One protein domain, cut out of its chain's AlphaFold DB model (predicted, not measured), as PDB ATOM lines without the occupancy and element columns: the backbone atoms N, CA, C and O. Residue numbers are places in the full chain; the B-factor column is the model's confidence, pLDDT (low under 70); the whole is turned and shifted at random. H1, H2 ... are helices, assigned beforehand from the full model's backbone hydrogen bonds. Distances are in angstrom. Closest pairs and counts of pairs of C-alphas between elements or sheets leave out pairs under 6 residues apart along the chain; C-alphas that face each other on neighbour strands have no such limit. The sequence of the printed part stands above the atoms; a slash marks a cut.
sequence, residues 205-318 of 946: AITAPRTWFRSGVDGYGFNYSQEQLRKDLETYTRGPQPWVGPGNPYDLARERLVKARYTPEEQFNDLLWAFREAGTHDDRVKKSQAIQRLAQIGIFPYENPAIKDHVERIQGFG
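Overview. This is residues 205 to 318 of the 946 residues of an uncharacterized protein of Nocardia otitidiscaviarum (UniProt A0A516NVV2). Two small helical lobes stand end to end along the longest axis: a crossed pair, H1 and H2, with the loop of residues 238 to 248 at its far end, and a second lobe in which H3 packs on H4 along much of its length and on H5 near its end. Between the lobes the chain passes from H2 to H3, and the short stretch of residues 212 to 213 pairs there with residues 261 to 262. The printed part has 114 residues with five named helices, H1 to H5 in chain order, and no named strand; the class is all helix. It is loose, with a radius of gyration of the C-alphas of 17.1 A, and elongated, spanning 55 by 31 by 25 A.

Arrangement. The longest helix by residues, H4, residues 282 to 295, touches H3, residues 264 to 275, with the C-alphas of Ala 290 and Asp 270 closest, 4.7 A apart. Their lines stand at a steep tilt of 57 degrees, and they run opposite ways. H5, residues 305 to 316, touches H3 with residues 308 to 311 alone, and H3 touches H5 with residues 271 to 275 alone. The closest C-alphas of H3 and H5 are those of Leu 272 and Val 311, 6.8 A apart, and the two helices are about perpendicular, at 81 degrees. H4 and H5 are apart. H2, residues 249 to 260, is apart from H3, which follows it after a tight link of 3 residues. H2 touches H1, residues 226 to 237, with the C-alphas of Ala 253 and Asp 232 closest, 4.6 A apart. They run opposite ways at a steep tilt of 57 degrees. H1 is apart from H3, H4 and H5. In H1, H2, H3, H4 and H5 every O i to N i+4 pair is within hydrogen-bond range. Residues 216 to 217 pair with residues 223 to 224, antiparallel, as do residues 212 to 213 with residues 261 to 262.

Along the chain. H4 is 19.7 A from first to last C-alpha, from C-alpha 282 at (-52.743, -52.010, -40.586). H3 is 16.7 A long, H5 16.4 A, and H1 and H2 are each 16.2 A. H1 begins with C-alpha 226 at (-39.271, -29.295, -36.346), and H5 ends with C-alpha 316 at (-32.732, -64.512, -47.307).

Size, cuts and confidence. The C-alphas of Val 244 and Gly 316 are the two farthest apart, at 55.3 A. The printed part has no cut. The link from H1 to H2, 11 residues, is long; residues 205 to 225 hold no named element. The mean pLDDT of the printed part is 87.9, and residues 218 to 221 and 316 to 318 are under 70.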
ATOM      1  N   ALA A 205     -26.991 -43.257 -46.356       80.88
ATOM      2  CA  ALA A 205     -27.810 -43.488 -45.167       80.88
ATOM      3  C   ALA A 205     -28.037 -44.982 -44.832       80.88
ATOM      4  O   ALA A 205     -28.423 -45.281 -43.710       80.88
ATOM      5  N   ILE A 206     -27.775 -45.912 -45.761       80.56
ATOM      6  CA  ILE A 206     -27.834 -47.367 -45.529       80.56
ATOM      7  C   ILE A 206     -26.427 -47.948 -45.334       80.56
ATOM      8  O   ILE A 206     -26.222 -48.767 -44.443       80.56
ATOM      9  N   THR A 207     -25.442 -47.527 -46.135       82.62
ATOM     10  CA  THR A 207     -24.064 -48.056 -46.054       82.62
ATOM     11  C   THR A 207     -23.244 -47.472 -44.901       82.62
ATOM     12  O   THR A 207     -22.341 -48.135 -44.397       82.62
ATOM     13  N   ALA A 208     -23.571 -46.258 -44.458       81.75
ATOM     14  CA  ALA A 208     -22.978 -45.570 -43.317       81.75
ATOM     15  C   ALA A 208     -24.098 -44.916 -42.477       81.75
ATOM     16  O   ALA A 208     -24.247 -43.688 -42.488       81.75
ATOM     17  N   PRO A 209     -24.934 -45.718 -41.783       73.75
ATOM     18  CA  PRO A 209     -26.193 -45.262 -41.203       73.75
ATOM     19  C   PRO A 209     -25.979 -44.209 -40.115       73.75
ATOM     20  O   PRO A 209     -25.594 -44.494 -38.977       73.75
ATOM     21  N   ARG A 210     -26.244 -42.954 -40.484       77.88
ATOM     22  CA  ARG A 210     -26.171 -41.808 -39.580       77.88
ATOM     23  C   ARG A 210     -27.338 -41.831 -38.595       77.88
ATOM     24  O   ARG A 210     -28.419 -42.356 -38.862       77.88
ATOM     25  N   THR A 211     -27.109 -41.228 -37.434       76.69
ATOM     26  CA  THR A 211     -28.193 -40.920 -36.500       76.69
ATOM     27  C   THR A 211     -28.987 -39.738 -37.041       76.69
ATOM     28  O   THR A 211     -28.462 -38.630 -37.114       76.69
ATOM     29  N   TRP A 212     -30.245 -39.985 -37.383       86.56
ATOM     30  CA  TRP A 212     -31.228 -38.951 -37.697       86.56
ATOM     31  C   TRP A 212     -32.136 -38.706 -36.484       86.56
ATOM     32  O   TRP A 212     -32.153 -39.505 -35.543       86.56
ATOM     33  N   PHE A 213     -32.917 -37.630 -36.508       88.81
ATOM     34  CA  PHE A 213     -33.943 -37.347 -35.502       88.81
ATOM     35  C   PHE A 213     -35.305 -37.227 -36.188       88.81
ATOM     36  O   PHE A 213     -35.438 -36.517 -37.184       88.81
ATOM     37  N   ARG A 214     -36.310 -37.936 -35.665       84.19
ATOM     38  CA  ARG A 214     -37.702 -37.852 -36.129       84.19
ATOM     39  C   ARG A 214     -38.284 -36.471 -35.849       84.19
ATOM     40  O   ARG A 214     -37.956 -35.851 -34.840       84.19
ATOM     41  N   SER A 215     -39.198 -36.037 -36.711       82.56
ATOM     42  CA  SER A 215     -39.955 -34.794 -36.544       82.56
ATOM     43  C   SER A 215     -41.396 -34.943 -37.034       82.56
ATOM     44  O   SER A 215     -41.648 -35.702 -37.972       82.56
ATOM     45  N   GLY A 216     -42.311 -34.169 -36.454       80.25
ATOM     46  CA  GLY A 216     -43.753 -34.267 -36.676       80.25
ATOM     47  C   GLY A 216     -44.423 -35.220 -35.683       80.25
ATOM     48  O   GLY A 216     -43.857 -35.525 -34.634       80.25
ATOM     49  N   VAL A 217     -45.632 -35.672 -36.022       70.19
ATOM     50  CA  VAL A 217     -46.347 -36.741 -35.309       70.19
ATOM     51  C   VAL A 217     -46.011 -38.066 -35.982       70.19
ATOM     52  O   VAL A 217     -46.375 -38.269 -37.140       70.19
ATOM     53  N   ASP A 218     -45.328 -38.967 -35.281       64.94
ATOM     54  CA  ASP A 218     -45.069 -40.311 -35.796       64.94
ATOM     55  C   ASP A 218     -46.178 -41.319 -35.433       64.94
ATOM     56  O   ASP A 218     -47.043 -41.084 -34.585       64.94
ATOM     57  N   GLY A 219     -46.154 -42.481 -36.093       59.78
ATOM     58  CA  GLY A 219     -47.119 -43.567 -35.874       59.78
ATOM     59  C   GLY A 219     -47.055 -44.240 -34.495       59.78
ATOM     60  O   GLY A 219     -47.827 -45.166 -34.255       59.78
ATOM     61  N   TYR A 220     -46.157 -43.801 -33.610       62.44
ATOM     62  CA  TYR A 220     -46.013 -44.267 -32.230       62.44
ATOM     63  C   TYR A 220     -46.528 -43.233 -31.213       62.44
ATOM     64  O   TYR A 220     -46.450 -43.466 -30.007       62.44
ATOM     65  N   GLY A 221     -47.090 -42.111 -31.683       67.00
ATOM     66  CA  GLY A 221     -47.631 -41.043 -30.841       67.00
ATOM     67  C   GLY A 221     -46.578 -40.048 -30.349       67.00
ATOM     68  O   GLY A 221     -46.887 -39.203 -29.508       67.00
ATOM     69  N   PHE A 222     -45.345 -40.111 -30.862       75.69
ATOM     70  CA  PHE A 222     -44.325 -39.114 -30.567       75.69
ATOM     71  C   PHE A 222     -44.574 -37.873 -31.435       75.69
ATOM     72  O   PHE A 222     -44.422 -37.920 -32.655       75.69
ATOM     73  N   ASN A 223     -44.992 -36.769 -30.808       83.44
ATOM     74  CA  ASN A 223     -45.158 -35.468 -31.459       83.44
ATOM     75  C   ASN A 223     -43.978 -34.557 -31.103       83.44
ATOM     76  O   ASN A 223     -43.859 -34.104 -29.964       83.44
ATOM     77  N   TYR A 224     -43.112 -34.289 -32.078       89.44
ATOM     78  CA  TYR A 224     -41.909 -33.483 -31.894       89.44
ATOM     79  C   TYR A 224     -41.736 -32.543 -33.084       89.44
ATOM     80  O   TYR A 224     -41.276 -32.941 -34.155       89.44
ATOM     81  N   SER A 225     -42.181 -31.294 -32.935       91.56
ATOM     82  CA  SER A 225     -42.159 -30.323 -34.030       91.56
ATOM     83  C   SER A 225     -40.728 -30.038 -34.499       91.56
ATOM     84  O   SER A 225     -39.788 -30.054 -33.705       91.56
ATOM     85  N   GLN A 226     -40.562 -29.725 -35.789       87.44
ATOM     86  CA  GLN A 226     -39.271 -29.295 -36.346       87.44
ATOM     87  C   GLN A 226     -38.671 -28.112 -35.569       87.44
ATOM     88  O   GLN A 226     -37.466 -28.059 -35.344       87.44
ATOM     89  N   GLU A 227     -39.510 -27.196 -35.079       92.81
ATOM     90  CA  GLU A 227     -39.050 -26.075 -34.261       92.81
ATOM     91  C   GLU A 227     -38.522 -26.521 -32.884       92.81
ATOM     92  O   GLU A 227     -37.496 -26.007 -32.435       92.81
ATOM     93  N   GLN A 228     -39.164 -27.495 -32.220       95.31
ATOM     94  CA  GLN A 228     -38.670 -28.022 -30.945       95.31
ATOM     95  C   GLN A 228     -37.412 -28.873 -31.136       95.31
ATOM     96  O   GLN A 228     -36.473 -28.722 -30.360       95.31
ATOM     97  N   LEU A 229     -37.348 -29.690 -32.194       94.25
ATOM     98  CA  LEU A 229     -36.132 -30.403 -32.592       94.25
ATOM     99  C   LEU A 229     -34.975 -29.418 -32.818       94.25
ATOM    100  O   LEU A 229     -33.888 -29.622 -32.283       94.25
ATOM    101  N   ARG A 230     -35.213 -28.312 -33.538       94.50
ATOM    102  CA  ARG A 230     -34.212 -27.256 -33.751       94.50
ATOM    103  C   ARG A 230     -33.766 -26.619 -32.430       94.50
ATOM    104  O   ARG A 230     -32.566 -26.510 -32.204       94.50
ATOM    105  N   LYS A 231     -34.702 -26.239 -31.548       96.50
ATOM    106  CA  LYS A 231     -34.408 -25.646 -30.225       96.50
ATOM    107  C   LYS A 231     -33.634 -26.599 -29.311       96.50
ATOM    108  O   LYS A 231     -32.702 -26.168 -28.633       96.50
ATOM    109  N   ASP A 232     -33.990 -27.880 -29.298       96.44
ATOM    110  CA  ASP A 232     -33.334 -28.889 -28.466       96.44
ATOM    111  C   ASP A 232     -31.936 -29.235 -29.014       96.44
ATOM    112  O   ASP A 232     -30.993 -29.311 -28.230       96.44
ATOM    113  N   LEU A 233     -31.763 -29.358 -30.340       95.31
ATOM    114  CA  LEU A 233     -30.442 -29.491 -30.977       95.31
ATOM    115  C   LEU A 233     -29.549 -28.281 -30.686       95.31
ATOM    116  O   LEU A 233     -28.386 -28.447 -30.330       95.31
ATOM    117  N   GLU A 234     -30.083 -27.066 -30.806       96.06
ATOM    118  CA  GLU A 234     -29.357 -25.830 -30.509       96.06
ATOM    119  C   GLU A 234     -28.932 -25.781 -29.030       96.06
ATOM    120  O   GLU A 234     -27.776 -25.502 -28.724       96.06
ATOM    121  N   THR A 235     -29.834 -26.149 -28.113       96.38
ATOM    122  CA  THR A 235     -29.553 -26.249 -26.669       96.38
ATOM    123  C   THR A 235     -28.496 -27.315 -26.365       96.38
ATOM    124  O   THR A 235     -27.609 -27.080 -25.549       96.38
ATOM    125  N   TYR A 236     -28.548 -28.465 -27.039       96.00
ATOM    126  CA  TYR A 236     -27.583 -29.551 -26.869       96.00
ATOM    127  C   TYR A 236     -26.190 -29.177 -27.403       96.00
ATOM    128  O   TYR A 236     -25.188 -29.424 -26.733       96.00
ATOM    129  N   THR A 237     -26.114 -28.507 -28.558       95.75
ATOM    130  CA  THR A 237     -24.857 -28.017 -29.154       95.75
ATOM    131  C   THR A 237     -24.188 -26.928 -28.307       95.75
ATOM    132  O   THR A 237     -22.962 -26.871 -28.256       95.75
ATOM    133  N   ARG A 238     -24.957 -26.102 -27.578       96.12
ATOM    134  CA  ARG A 238     -24.412 -25.152 -26.583       96.12
ATOM    135  C   ARG A 238     -23.850 -25.826 -25.319       96.12
ATOM    136  O   ARG A 238     -23.276 -25.132 -24.480       96.12
ATOM    137  N   GLY A 239     -24.017 -27.140 -25.152       95.12
ATOM    138  CA  GLY A 239     -23.577 -27.875 -23.967       95.12
ATOM    139  C   GLY A 239     -24.368 -27.548 -22.687       95.12
ATOM    140  O   GLY A 239     -25.297 -26.735 -22.706       95.12
ATOM    141  N   PRO A 240     -24.023 -28.187 -21.554       95.88
ATOM    142  CA  PRO A 240     -24.682 -27.943 -20.275       95.88
ATOM    143  C   PRO A 240     -24.374 -26.529 -19.765       95.88
ATOM    144  O   PRO A 240     -23.236 -26.205 -19.429       95.88
ATOM    145  N   GLN A 241     -25.409 -25.695 -19.686       94.06
ATOM    146  CA  GLN A 241     -25.330 -24.333 -19.157       94.06
ATOM    147  C   GLN A 241     -25.601 -24.315 -17.639       94.06
ATOM    148  O   GLN A 241     -26.367 -25.155 -17.157       94.06
ATOM    149  N   PRO A 242     -25.031 -23.366 -16.868       94.00
ATOM    150  CA  PRO A 242     -25.376 -23.190 -15.459       94.00
ATOM    151  C   PRO A 242     -26.872 -22.884 -15.294       94.00
ATOM    152  O   PRO A 242     -27.367 -21.881 -15.803       94.00
ATOM    153  N   TRP A 243     -27.598 -23.745 -14.577       94.44
ATOM    154  CA  TRP A 243     -29.044 -23.628 -14.380       94.44
ATOM    155  C   TRP A 243     -29.412 -23.735 -12.901       94.44
ATOM    156  O   TRP A 243     -28.965 -24.648 -12.206       94.44
ATOM    157  N   VAL A 244     -30.256 -22.816 -12.425       88.62
ATOM    158  CA  VAL A 244     -30.767 -22.789 -11.048       88.62
ATOM    159  C   VAL A 244     -32.293 -22.818 -11.096       88.62
ATOM    160  O   VAL A 244     -32.959 -21.788 -11.111       88.62
ATOM    161  N   GLY A 245     -32.846 -24.026 -11.160       92.00
ATOM    162  CA  GLY A 245     -34.286 -24.266 -11.221       92.00
ATOM    163  C   GLY A 245     -34.614 -25.746 -11.443       92.00
ATOM    164  O   GLY A 245     -33.727 -26.529 -11.797       92.00
ATOM    165  N   PRO A 246     -35.876 -26.165 -11.244       90.88
ATOM    166  CA  PRO A 246     -36.303 -27.528 -11.546       90.88
ATOM    167  C   PRO A 246     -36.232 -27.793 -13.058       90.88
ATOM    168  O   PRO A 246     -36.700 -26.983 -13.851       90.88
ATOM    169  N   GLY A 247     -35.664 -28.940 -13.450       88.88
ATOM    170  CA  GLY A 247     -35.558 -29.369 -14.849       88.88
ATOM    171  C   GLY A 247     -34.547 -28.560 -15.669       88.88
ATOM    172  O   GLY A 247     -34.897 -27.557 -16.281       88.88
ATOM    173  N   ASN A 248     -33.295 -29.026 -15.725       95.44
ATOM    174  CA  ASN A 248     -32.259 -28.444 -16.583       95.44
ATOM    175  C   ASN A 248     -32.688 -28.490 -18.069       95.44
ATOM    176  O   ASN A 248     -32.908 -29.592 -18.585       95.44
ATOM    177  N   PRO A 249     -32.761 -27.349 -18.789       94.44
ATOM    178  CA  PRO A 249     -33.114 -27.319 -20.207       94.44
ATOM    179  C   PRO A 249     -32.227 -28.211 -21.083       94.44
ATOM    180  O   PRO A 249     -32.729 -28.821 -22.024       94.44
ATOM    181  N   TYR A 250     -30.937 -28.348 -20.751       96.56
ATOM    182  CA  TYR A 250     -30.014 -29.224 -21.478       96.56
ATOM    183  C   TYR A 250     -30.366 -30.710 -21.317       96.56
ATOM    184  O   TYR A 250     -30.391 -31.442 -22.306       96.56
ATOM    185  N   ASP A 251     -30.697 -31.164 -20.104       95.62
ATOM    186  CA  ASP A 251     -31.087 -32.562 -19.876       95.62
ATOM    187  C   ASP A 251     -32.471 -32.872 -20.464       95.62
ATOM    188  O   ASP A 251     -32.662 -33.938 -21.049       95.62
ATOM    189  N   LEU A 252     -33.411 -31.920 -20.410       95.31
ATOM    190  CA  LEU A 252     -34.718 -32.039 -21.066       95.31
ATOM    191  C   LEU A 252     -34.589 -32.122 -22.596       95.31
ATOM    192  O   LEU A 252     -35.227 -32.975 -23.217       95.31
ATOM    193  N   ALA A 253     -33.743 -31.284 -23.204       96.00
ATOM    194  CA  ALA A 253     -33.423 -31.352 -24.629       96.00
ATOM    195  C   ALA A 253     -32.761 -32.694 -24.983       96.00
ATOM    196  O   ALA A 253     -33.210 -33.392 -25.891       96.00
ATOM    197  N   ARG A 254     -31.751 -33.115 -24.213       96.00
ATOM    198  CA  ARG A 254     -31.056 -34.399 -24.378       96.00
ATOM    199  C   ARG A 254     -32.009 -35.595 -24.289       96.00
ATOM    200  O   ARG A 254     -31.929 -36.486 -25.131       96.00
ATOM    201  N   GLU A 255     -32.932 -35.620 -23.329       94.19
ATOM    202  CA  GLU A 255     -33.950 -36.672 -23.226       94.19
ATOM    203  C   GLU A 255     -34.870 -36.732 -24.450       94.19
ATOM    204  O   GLU A 255     -35.191 -37.822 -24.928       94.19
ATOM    205  N   ARG A 256     -35.312 -35.575 -24.957       94.06
ATOM    206  CA  ARG A 256     -36.181 -35.496 -26.139       94.06
ATOM    207  C   ARG A 256     -35.445 -35.923 -27.403       94.06
ATOM    208  O   ARG A 256     -35.982 -36.733 -28.148       94.06
ATOM    209  N   LEU A 257     -34.199 -35.486 -27.590       94.19
ATOM    210  CA  LEU A 257     -33.338 -35.918 -28.693       94.19
ATOM    211  C   LEU A 257     -33.071 -37.429 -28.654       94.19
ATOM    212  O   LEU A 257     -33.152 -38.090 -29.686       94.19
ATOM    213  N   VAL A 258     -32.820 -38.007 -27.473       92.56
ATOM    214  CA  VAL A 258     -32.659 -39.464 -27.311       92.56
ATOM    215  C   VAL A 258     -33.938 -40.221 -27.691       92.56
ATOM    216  O   VAL A 258     -33.836 -41.262 -28.335       92.56
ATOM    217  N   LYS A 259     -35.127 -39.695 -27.362       89.44
ATOM    218  CA  LYS A 259     -36.428 -40.275 -27.758       89.44
ATOM    219  C   LYS A 259     -36.729 -40.084 -29.253       89.44
ATOM    220  O   LYS A 259     -37.265 -40.982 -29.889       89.44
ATOM    221  N   ALA A 260     -36.339 -38.947 -29.833       90.56
ATOM    222  CA  ALA A 260     -36.515 -38.638 -31.252       90.56
ATOM    223  C   ALA A 260     -35.569 -39.421 -32.175       90.56
ATOM    224  O   ALA A 260     -35.870 -39.598 -33.360       90.56
ATOM    225  N   ARG A 261     -34.422 -39.869 -31.649       92.75
ATOM    226  CA  ARG A 261     -33.354 -40.563 -32.376       92.75
ATOM    227  C   ARG A 261     -33.910 -41.690 -33.247       92.75
ATOM    228  O   ARG A 261     -34.466 -42.642 -32.718       92.75
ATOM    229  N   TYR A 262     -33.745 -41.606 -34.562       91.44
ATOM    230  CA  TYR A 262     -34.116 -42.664 -35.504       91.44
ATOM    231  C   TYR A 262     -32.920 -43.602 -35.666       91.44
ATOM    232  O   TYR A 262     -31.929 -43.270 -36.325       91.44
ATOM    233  N   THR A 263     -32.961 -44.737 -34.974       90.81
ATOM    234  CA  THR A 263     -31.822 -45.658 -34.878       90.81
ATOM    235  C   THR A 263     -31.616 -46.468 -36.167       90.81
ATOM    236  O   THR A 263     -32.571 -46.662 -36.922       90.81
ATOM    237  N   PRO A 264     -30.405 -47.002 -36.432       88.94
ATOM    238  CA  PRO A 264     -30.177 -47.897 -37.572       88.94
ATOM    239  C   PRO A 264     -31.067 -49.152 -37.551       88.94
ATOM    240  O   PRO A 264     -31.453 -49.650 -38.604       88.94
ATOM    241  N   GLU A 265     -31.438 -49.639 -36.362       87.19
ATOM    242  CA  GLU A 265     -32.373 -50.758 -36.195       87.19
ATOM    243  C   GLU A 265     -33.798 -50.385 -36.630       87.19
ATOM    244  O   GLU A 265     -34.464 -51.168 -37.304       87.19
ATOM    245  N   GLU A 266     -34.272 -49.180 -36.314       89.62
ATOM    246  CA  GLU A 266     -35.576 -48.694 -36.784       89.62
ATOM    247  C   GLU A 266     -35.571 -48.400 -38.288       89.62
ATOM    248  O   GLU A 266     -36.518 -48.777 -38.974       89.62
ATOM    249  N   GLN A 267     -34.490 -47.819 -38.820       91.81
ATOM    250  CA  GLN A 267     -34.294 -47.623 -40.264       91.81
ATOM    251  C   GLN A 267     -34.339 -48.969 -41.016       91.81
ATOM    252  O   GLN A 267     -35.009 -49.095 -42.041       91.81
ATOM    253  N   PHE A 268     -33.690 -50.008 -40.479       91.25
ATOM    254  CA  PHE A 268     -33.734 -51.359 -41.038       91.25
ATOM    255  C   PHE A 268     -35.123 -52.014 -40.917       91.25
ATOM    256  O   PHE A 268     -35.617 -52.601 -41.882       91.25
ATOM    257  N   ASN A 269     -35.797 -51.880 -39.771       91.38
ATOM    258  CA  ASN A 269     -37.164 -52.380 -39.596       91.38
ATOM    259  C   ASN A 269     -38.163 -51.683 -40.535       91.38
ATOM    260  O   ASN A 269     -39.053 -52.340 -41.079       91.38
ATOM    261  N   ASP A 270     -38.004 -50.384 -40.781       94.56
ATOM    262  CA  ASP A 270     -38.815 -49.654 -41.753       94.56
ATOM    263  C   ASP A 270     -38.500 -50.067 -43.193       94.56
ATOM    264  O   ASP A 270     -39.424 -50.183 -43.996       94.56
ATOM    265  N   LEU A 271     -37.246 -50.390 -43.528       94.50
ATOM    266  CA  LEU A 271     -36.910 -51.006 -44.817       94.50
ATOM    267  C   LEU A 271     -37.611 -52.367 -44.987       94.50
ATOM    268  O   LEU A 271     -38.213 -52.621 -46.033       94.50
ATOM    269  N   LEU A 272     -37.633 -53.215 -43.952       93.88
ATOM    270  CA  LEU A 272     -38.408 -54.463 -43.977       93.88
ATOM    271  C   LEU A 272     -39.912 -54.204 -44.182       93.88
ATOM    272  O   LEU A 272     -40.534 -54.869 -45.013       93.88
ATOM    273  N   TRP A 273     -40.503 -53.225 -43.487       93.94
ATOM    274  CA  TRP A 273     -41.910 -52.840 -43.680       93.94
ATOM    275  C   TRP A 273     -42.189 -52.246 -45.063       93.94
ATOM    276  O   TRP A 273     -43.246 -52.524 -45.636       93.94
ATOM    277  N   ALA A 274     -41.251 -51.482 -45.624       95.56
ATOM    278  CA  ALA A 274     -41.358 -50.904 -46.955       95.56
ATOM    279  C   ALA A 274     -41.402 -51.988 -48.037       95.56
ATOM    280  O   ALA A 274     -42.243 -51.890 -48.922       95.56
ATOM    281  N   PHE A 275     -40.611 -53.062 -47.958       94.50
ATOM    282  CA  PHE A 275     -40.668 -54.141 -48.960       94.50
ATOM    283  C   PHE A 275     -41.727 -55.218 -48.685       94.50
ATOM    284  O   PHE A 275     -42.199 -55.855 -49.624       94.50
ATOM    285  N   ARG A 276     -42.184 -55.382 -47.438       90.38
ATOM    286  CA  ARG A 276     -43.210 -56.370 -47.061       90.38
ATOM    287  C   ARG A 276     -44.505 -56.247 -47.881       90.38
ATOM    288  O   ARG A 276     -45.032 -55.151 -48.099       90.38
ATOM    289  N   GLU A 277     -45.080 -57.386 -48.268       90.69
ATOM    290  CA  GLU A 277     -46.448 -57.444 -48.794       90.69
ATOM    291  C   GLU A 277     -47.466 -57.106 -47.698       90.69
ATOM    292  O   GLU A 277     -47.543 -57.762 -46.655       90.69
ATOM    293  N   ALA A 278     -48.277 -56.075 -47.932       88.31
ATOM    294  CA  ALA A 278     -49.240 -55.607 -46.948       88.31
ATOM    295  C   ALA A 278     -50.555 -56.408 -47.026       88.31
ATOM    296  O   ALA A 278     -51.406 -56.173 -47.888       88.31
ATOM    297  N   GLY A 279     -50.720 -57.376 -46.121       83.06
ATOM    298  CA  GLY A 279     -51.864 -58.291 -46.112       83.06
ATOM    299  C   GLY A 279     -53.183 -57.649 -45.664       83.06
ATOM    300  O   GLY A 279     -54.242 -57.986 -46.212       83.06
ATOM    301  N   THR A 280     -53.107 -56.733 -44.692       88.00
ATOM    302  CA  THR A 280     -54.231 -56.091 -43.979       88.00
ATOM    303  C   THR A 280     -54.371 -54.585 -44.291       88.00
ATOM    304  O   THR A 280     -53.797 -54.070 -45.254       88.00
ATOM    305  N   HIS A 281     -55.204 -53.850 -43.540       83.88
ATOM    306  CA  HIS A 281     -55.187 -52.380 -43.552       83.88
ATOM    307  C   HIS A 281     -54.010 -51.851 -42.722       83.88
ATOM    308  O   HIS A 281     -53.205 -51.088 -43.242       83.88
ATOM    309  N   ASP A 282     -53.831 -52.357 -41.504       82.69
ATOM    310  CA  ASP A 282     -52.743 -52.010 -40.586       82.69
ATOM    311  C   ASP A 282     -51.358 -52.209 -41.212       82.69
ATOM    312  O   ASP A 282     -50.485 -51.360 -41.050       82.69
ATOM    313  N   ASP A 283     -51.148 -53.292 -41.976       86.94
ATOM    314  CA  ASP A 283     -49.889 -53.496 -42.707       86.94
ATOM    315  C   ASP A 283     -49.655 -52.393 -43.754       86.94
ATOM    316  O   ASP A 283     -48.514 -52.002 -43.979       86.94
ATOM    317  N   ARG A 284     -50.717 -51.879 -44.398       87.50
ATOM    318  CA  ARG A 284     -50.620 -50.775 -45.372       87.50
ATOM    319  C   ARG A 284     -50.340 -49.448 -44.676       87.50
ATOM    320  O   ARG A 284     -49.524 -48.687 -45.182       87.50
ATOM    321  N   VAL A 285     -50.944 -49.201 -43.512       85.00
ATOM    322  CA  VAL A 285     -50.647 -48.023 -42.679       85.00
ATOM    323  C   VAL A 285     -49.190 -48.059 -42.211       85.00
ATOM    324  O   VAL A 285     -48.457 -47.104 -42.450       85.00
ATOM    325  N   LYS A 286     -48.728 -49.182 -41.645       88.44
ATOM    326  CA  LYS A 286     -47.337 -49.367 -41.188       88.44
ATOM    327  C   LYS A 286     -46.329 -49.249 -42.333       88.44
ATOM    328  O   LYS A 286     -45.347 -48.531 -42.191       88.44
ATOM    329  N   LYS A 287     -46.601 -49.871 -43.485       93.81
ATOM    330  CA  LYS A 287     -45.799 -49.730 -44.714       93.81
ATOM    331  C   LYS A 287     -45.748 -48.276 -45.197       93.81
ATOM    332  O   LYS A 287     -44.667 -47.794 -45.508       93.81
ATOM    333  N   SER A 288     -46.876 -47.561 -45.207       90.38
ATOM    334  CA  SER A 288     -46.938 -46.138 -45.582       90.38
ATOM    335  C   SER A 288     -46.113 -45.260 -44.635       90.38
ATOM    336  O   SER A 288     -45.289 -44.474 -45.089       90.38
ATOM    337  N   GLN A 289     -46.267 -45.448 -43.321       89.44
ATOM    338  CA  GLN A 289     -45.493 -44.736 -42.298       89.44
ATOM    339  C   GLN A 289     -43.988 -45.038 -42.387       89.44
ATOM    340  O   GLN A 289     -43.176 -44.128 -42.242       89.44
ATOM    341  N   ALA A 290     -43.608 -46.290 -42.655       93.00
ATOM    342  CA  ALA A 290     -42.218 -46.685 -42.866       93.00
ATOM    343  C   ALA A 290     -41.617 -46.002 -44.107       93.00
ATOM    344  O   ALA A 290     -40.552 -45.399 -44.022       93.00
ATOM    345  N   ILE A 291     -42.334 -46.005 -45.239       93.62
ATOM    346  CA  ILE A 291     -41.926 -45.287 -46.459       93.62
ATOM    347  C   ILE A 291     -41.771 -43.782 -46.182       93.62
ATOM    348  O   ILE A 291     -40.799 -43.183 -46.630       93.62
ATOM    349  N   GLN A 292     -42.679 -43.176 -45.409       90.62
ATOM    350  CA  GLN A 292     -42.596 -41.762 -45.024       90.62
ATOM    351  C   GLN A 292     -41.369 -41.461 -44.145       90.62
ATOM    352  O   GLN A 292     -40.660 -40.494 -44.421       90.62
ATOM    353  N   ARG A 293     -41.074 -42.285 -43.128       90.38
ATOM    354  CA  ARG A 293     -39.885 -42.113 -42.265       90.38
ATOM    355  C   ARG A 293     -38.567 -42.318 -43.017       90.38
ATOM    356  O   ARG A 293     -37.605 -41.606 -42.750       90.38
ATOM    357  N   LEU A 294     -38.534 -43.228 -43.990       92.75
ATOM    358  CA  LEU A 294     -37.379 -43.419 -44.871       92.75
ATOM    359  C   LEU A 294     -37.196 -42.234 -45.834       92.75
ATOM    360  O   LEU A 294     -36.087 -41.711 -45.955       92.75
ATOM    361  N   ALA A 295     -38.278 -41.738 -46.442       91.12
ATOM    362  CA  ALA A 295     -38.238 -40.569 -47.322       91.12
ATOM    363  C   ALA A 295     -37.762 -39.298 -46.588       91.12
ATOM    364  O   ALA A 295     -36.991 -38.521 -47.149       91.12
ATOM    365  N   GLN A 296     -38.137 -39.121 -45.312       87.25
ATOM    366  CA  GLN A 296     -37.637 -38.035 -44.450       87.25
ATOM    367  C   GLN A 296     -36.107 -38.030 -44.272       87.25
ATOM    368  O   GLN A 296     -35.549 -36.984 -43.948       87.25
ATOM    369  N   ILE A 297     -35.427 -39.162 -44.493       88.75
ATOM    370  CA  ILE A 297     -33.959 -39.286 -44.422       88.75
ATOM    371  C   ILE A 297     -33.310 -39.560 -45.791       88.75
ATOM    372  O   ILE A 297     -32.178 -40.039 -45.868       88.75
ATOM    373  N   GLY A 298     -34.024 -39.260 -46.884       91.81
ATOM    374  CA  GLY A 298     -33.530 -39.405 -48.258       91.81
ATOM    375  C   GLY A 298     -33.448 -40.848 -48.771       91.81
ATOM    376  O   GLY A 298     -32.794 -41.101 -49.781       91.81
ATOM    377  N   ILE A 299     -34.087 -41.806 -48.092       92.12
ATOM    378  CA  ILE A 299     -34.171 -43.201 -48.534       92.12
ATOM    379  C   ILE A 299     -35.514 -43.413 -49.238       92.12
ATOM    380  O   ILE A 299     -36.560 -43.469 -48.595       92.12
ATOM    381  N   PHE A 300     -35.480 -43.595 -50.559       94.56
ATOM    382  CA  PHE A 300     -36.657 -43.860 -51.394       94.56
ATOM    383  C   PHE A 300     -36.643 -45.329 -51.862       94.56
ATOM    384  O   PHE A 300     -35.962 -45.651 -52.839       94.56
ATOM    385  N   PRO A 301     -37.349 -46.261 -51.182       89.81
ATOM    386  CA  PRO A 301     -37.111 -47.701 -51.351       89.81
ATOM    387  C   PRO A 301     -37.375 -48.240 -52.762       89.81
ATOM    388  O   PRO A 301     -36.760 -49.220 -53.166       89.81
ATOM    389  N   TYR A 302     -38.279 -47.613 -53.516       91.06
ATOM    390  CA  TYR A 302     -38.681 -48.080 -54.848       91.06
ATOM    391  C   TYR A 302     -37.910 -47.429 -56.002       91.06
ATOM    392  O   TYR A 302     -38.010 -47.903 -57.128       91.06
ATOM    393  N   GLU A 303     -37.151 -46.361 -55.741       91.19
ATOM    394  CA  GLU A 303     -36.430 -45.605 -56.778       91.19
ATOM    395  C   GLU A 303     -35.020 -46.152 -57.032       91.19
ATOM    396  O   GLU A 303     -34.452 -45.955 -58.104       91.19
ATOM    397  N   ASN A 304     -34.453 -46.870 -56.057       90.31
ATOM    398  CA  ASN A 304     -33.102 -47.412 -56.122       90.31
ATOM    399  C   ASN A 304     -33.128 -48.942 -55.902       90.31
ATOM    400  O   ASN A 304     -33.267 -49.395 -54.759       90.31
ATOM    401  N   PRO A 305     -32.976 -49.763 -56.962       89.25
ATOM    402  CA  PRO A 305     -33.062 -51.220 -56.859       89.25
ATOM    403  C   PRO A 305     -31.969 -51.839 -55.978       89.25
ATOM    404  O   PRO A 305     -32.212 -52.882 -55.382       89.25
ATOM    405  N   ALA A 306     -30.819 -51.182 -55.772       91.81
ATOM    406  CA  ALA A 306     -29.801 -51.693 -54.851       91.81
ATOM    407  C   ALA A 306     -30.285 -51.725 -53.384       91.81
ATOM    408  O   ALA A 306     -29.776 -52.518 -52.591       91.81
ATOM    409  N   ILE A 307     -31.291 -50.915 -53.020       92.06
ATOM    410  CA  ILE A 307     -31.979 -51.007 -51.722       92.06
ATOM    411  C   ILE A 307     -32.814 -52.293 -51.658       92.06
ATOM    412  O   ILE A 307     -32.761 -53.017 -50.663       92.06
ATOM    413  N   LYS A 308     -33.556 -52.603 -52.728       90.06
ATOM    414  CA  LYS A 308     -34.354 -53.828 -52.837       90.06
ATOM    415  C   LYS A 308     -33.457 -55.065 -52.743       90.06
ATOM    416  O   LYS A 308     -33.685 -55.906 -51.877       90.06
ATOM    417  N   ASP A 309     -32.396 -55.126 -53.545       88.94
ATOM    418  CA  ASP A 309     -31.434 -56.235 -53.569       88.94
ATOM    419  C   ASP A 309     -30.730 -56.439 -52.217       88.94
ATOM    420  O   ASP A 309     -30.335 -57.553 -51.867       88.94
ATOM    421  N   HIS A 310     -30.539 -55.364 -51.448       87.44
ATOM    422  CA  HIS A 310     -30.003 -55.415 -50.089       87.44
ATOM    423  C   HIS A 310     -31.021 -56.011 -49.107       87.44
ATOM    424  O   HIS A 310     -30.687 -56.926 -48.352       87.44
ATOM    425  N   VAL A 311     -32.273 -55.550 -49.151       89.62
ATOM    426  CA  VAL A 311     -33.341 -56.043 -48.273       89.62
ATOM    427  C   VAL A 311     -33.706 -57.497 -48.581       89.62
ATOM    428  O   VAL A 311     -33.809 -58.293 -47.649       89.62
ATOM    429  N   GLU A 312     -33.834 -57.888 -49.851       85.88
ATOM    430  CA  GLU A 312     -34.115 -59.279 -50.242       85.88
ATOM    431  C   GLU A 312     -32.976 -60.223 -49.823       85.88
ATOM    432  O   GLU A 312     -33.231 -61.297 -49.273       85.88
ATOM    433  N   ARG A 313     -31.715 -59.791 -49.965       85.62
ATOM    434  CA  ARG A 313     -30.539 -60.541 -49.498       85.62
ATOM    435  C   ARG A 313     -30.546 -60.749 -47.984       85.62
ATOM    436  O   ARG A 313     -30.264 -61.856 -47.535       85.62
ATOM    437  N   ILE A 314     -30.896 -59.730 -47.195       80.81
ATOM    438  CA  ILE A 314     -30.965 -59.857 -45.730       80.81
ATOM    439  C   ILE A 314     -32.173 -60.705 -45.300       80.81
ATOM    440  O   ILE A 314     -32.029 -61.556 -44.424       80.81
ATOM    441  N   GLN A 315     -33.334 -60.568 -45.952       76.25
ATOM    442  CA  GLN A 315     -34.485 -61.456 -45.718       76.25
ATOM    443  C   GLN A 315     -34.166 -62.929 -46.041       76.25
ATOM    444  O   GLN A 315     -34.710 -63.830 -45.398       76.25
ATOM    445  N   GLY A 316     -33.253 -63.181 -46.987       63.69
ATOM    446  CA  GLY A 316     -32.732 -64.512 -47.307       63.69
ATOM    447  C   GLY A 316     -31.921 -65.170 -46.183       63.69
ATOM    448  O   GLY A 316     -31.996 -66.387 -46.028       63.69
ATOM    449  N   PHE A 317     -31.210 -64.396 -45.351       51.00
ATOM    450  CA  PHE A 317     -30.421 -64.933 -44.226       51.00
ATOM    451  C   PHE A 317     -31.263 -65.421 -43.040       51.00
ATOM    452  O   PHE A 317     -30.747 -66.085 -42.142       51.00
ATOM    453  N   GLY A 318     -32.562 -65.128 -43.034       42.44
ATOM    454  CA  GLY A 318     -33.479 -65.657 -42.042       42.44
ATOM    455  C   GLY A 318     -34.837 -64.988 -42.126       42.44
ATOM    456  O   GLY A 318     -35.006 -63.845 -41.704       42.44
TER     457      GLY A 318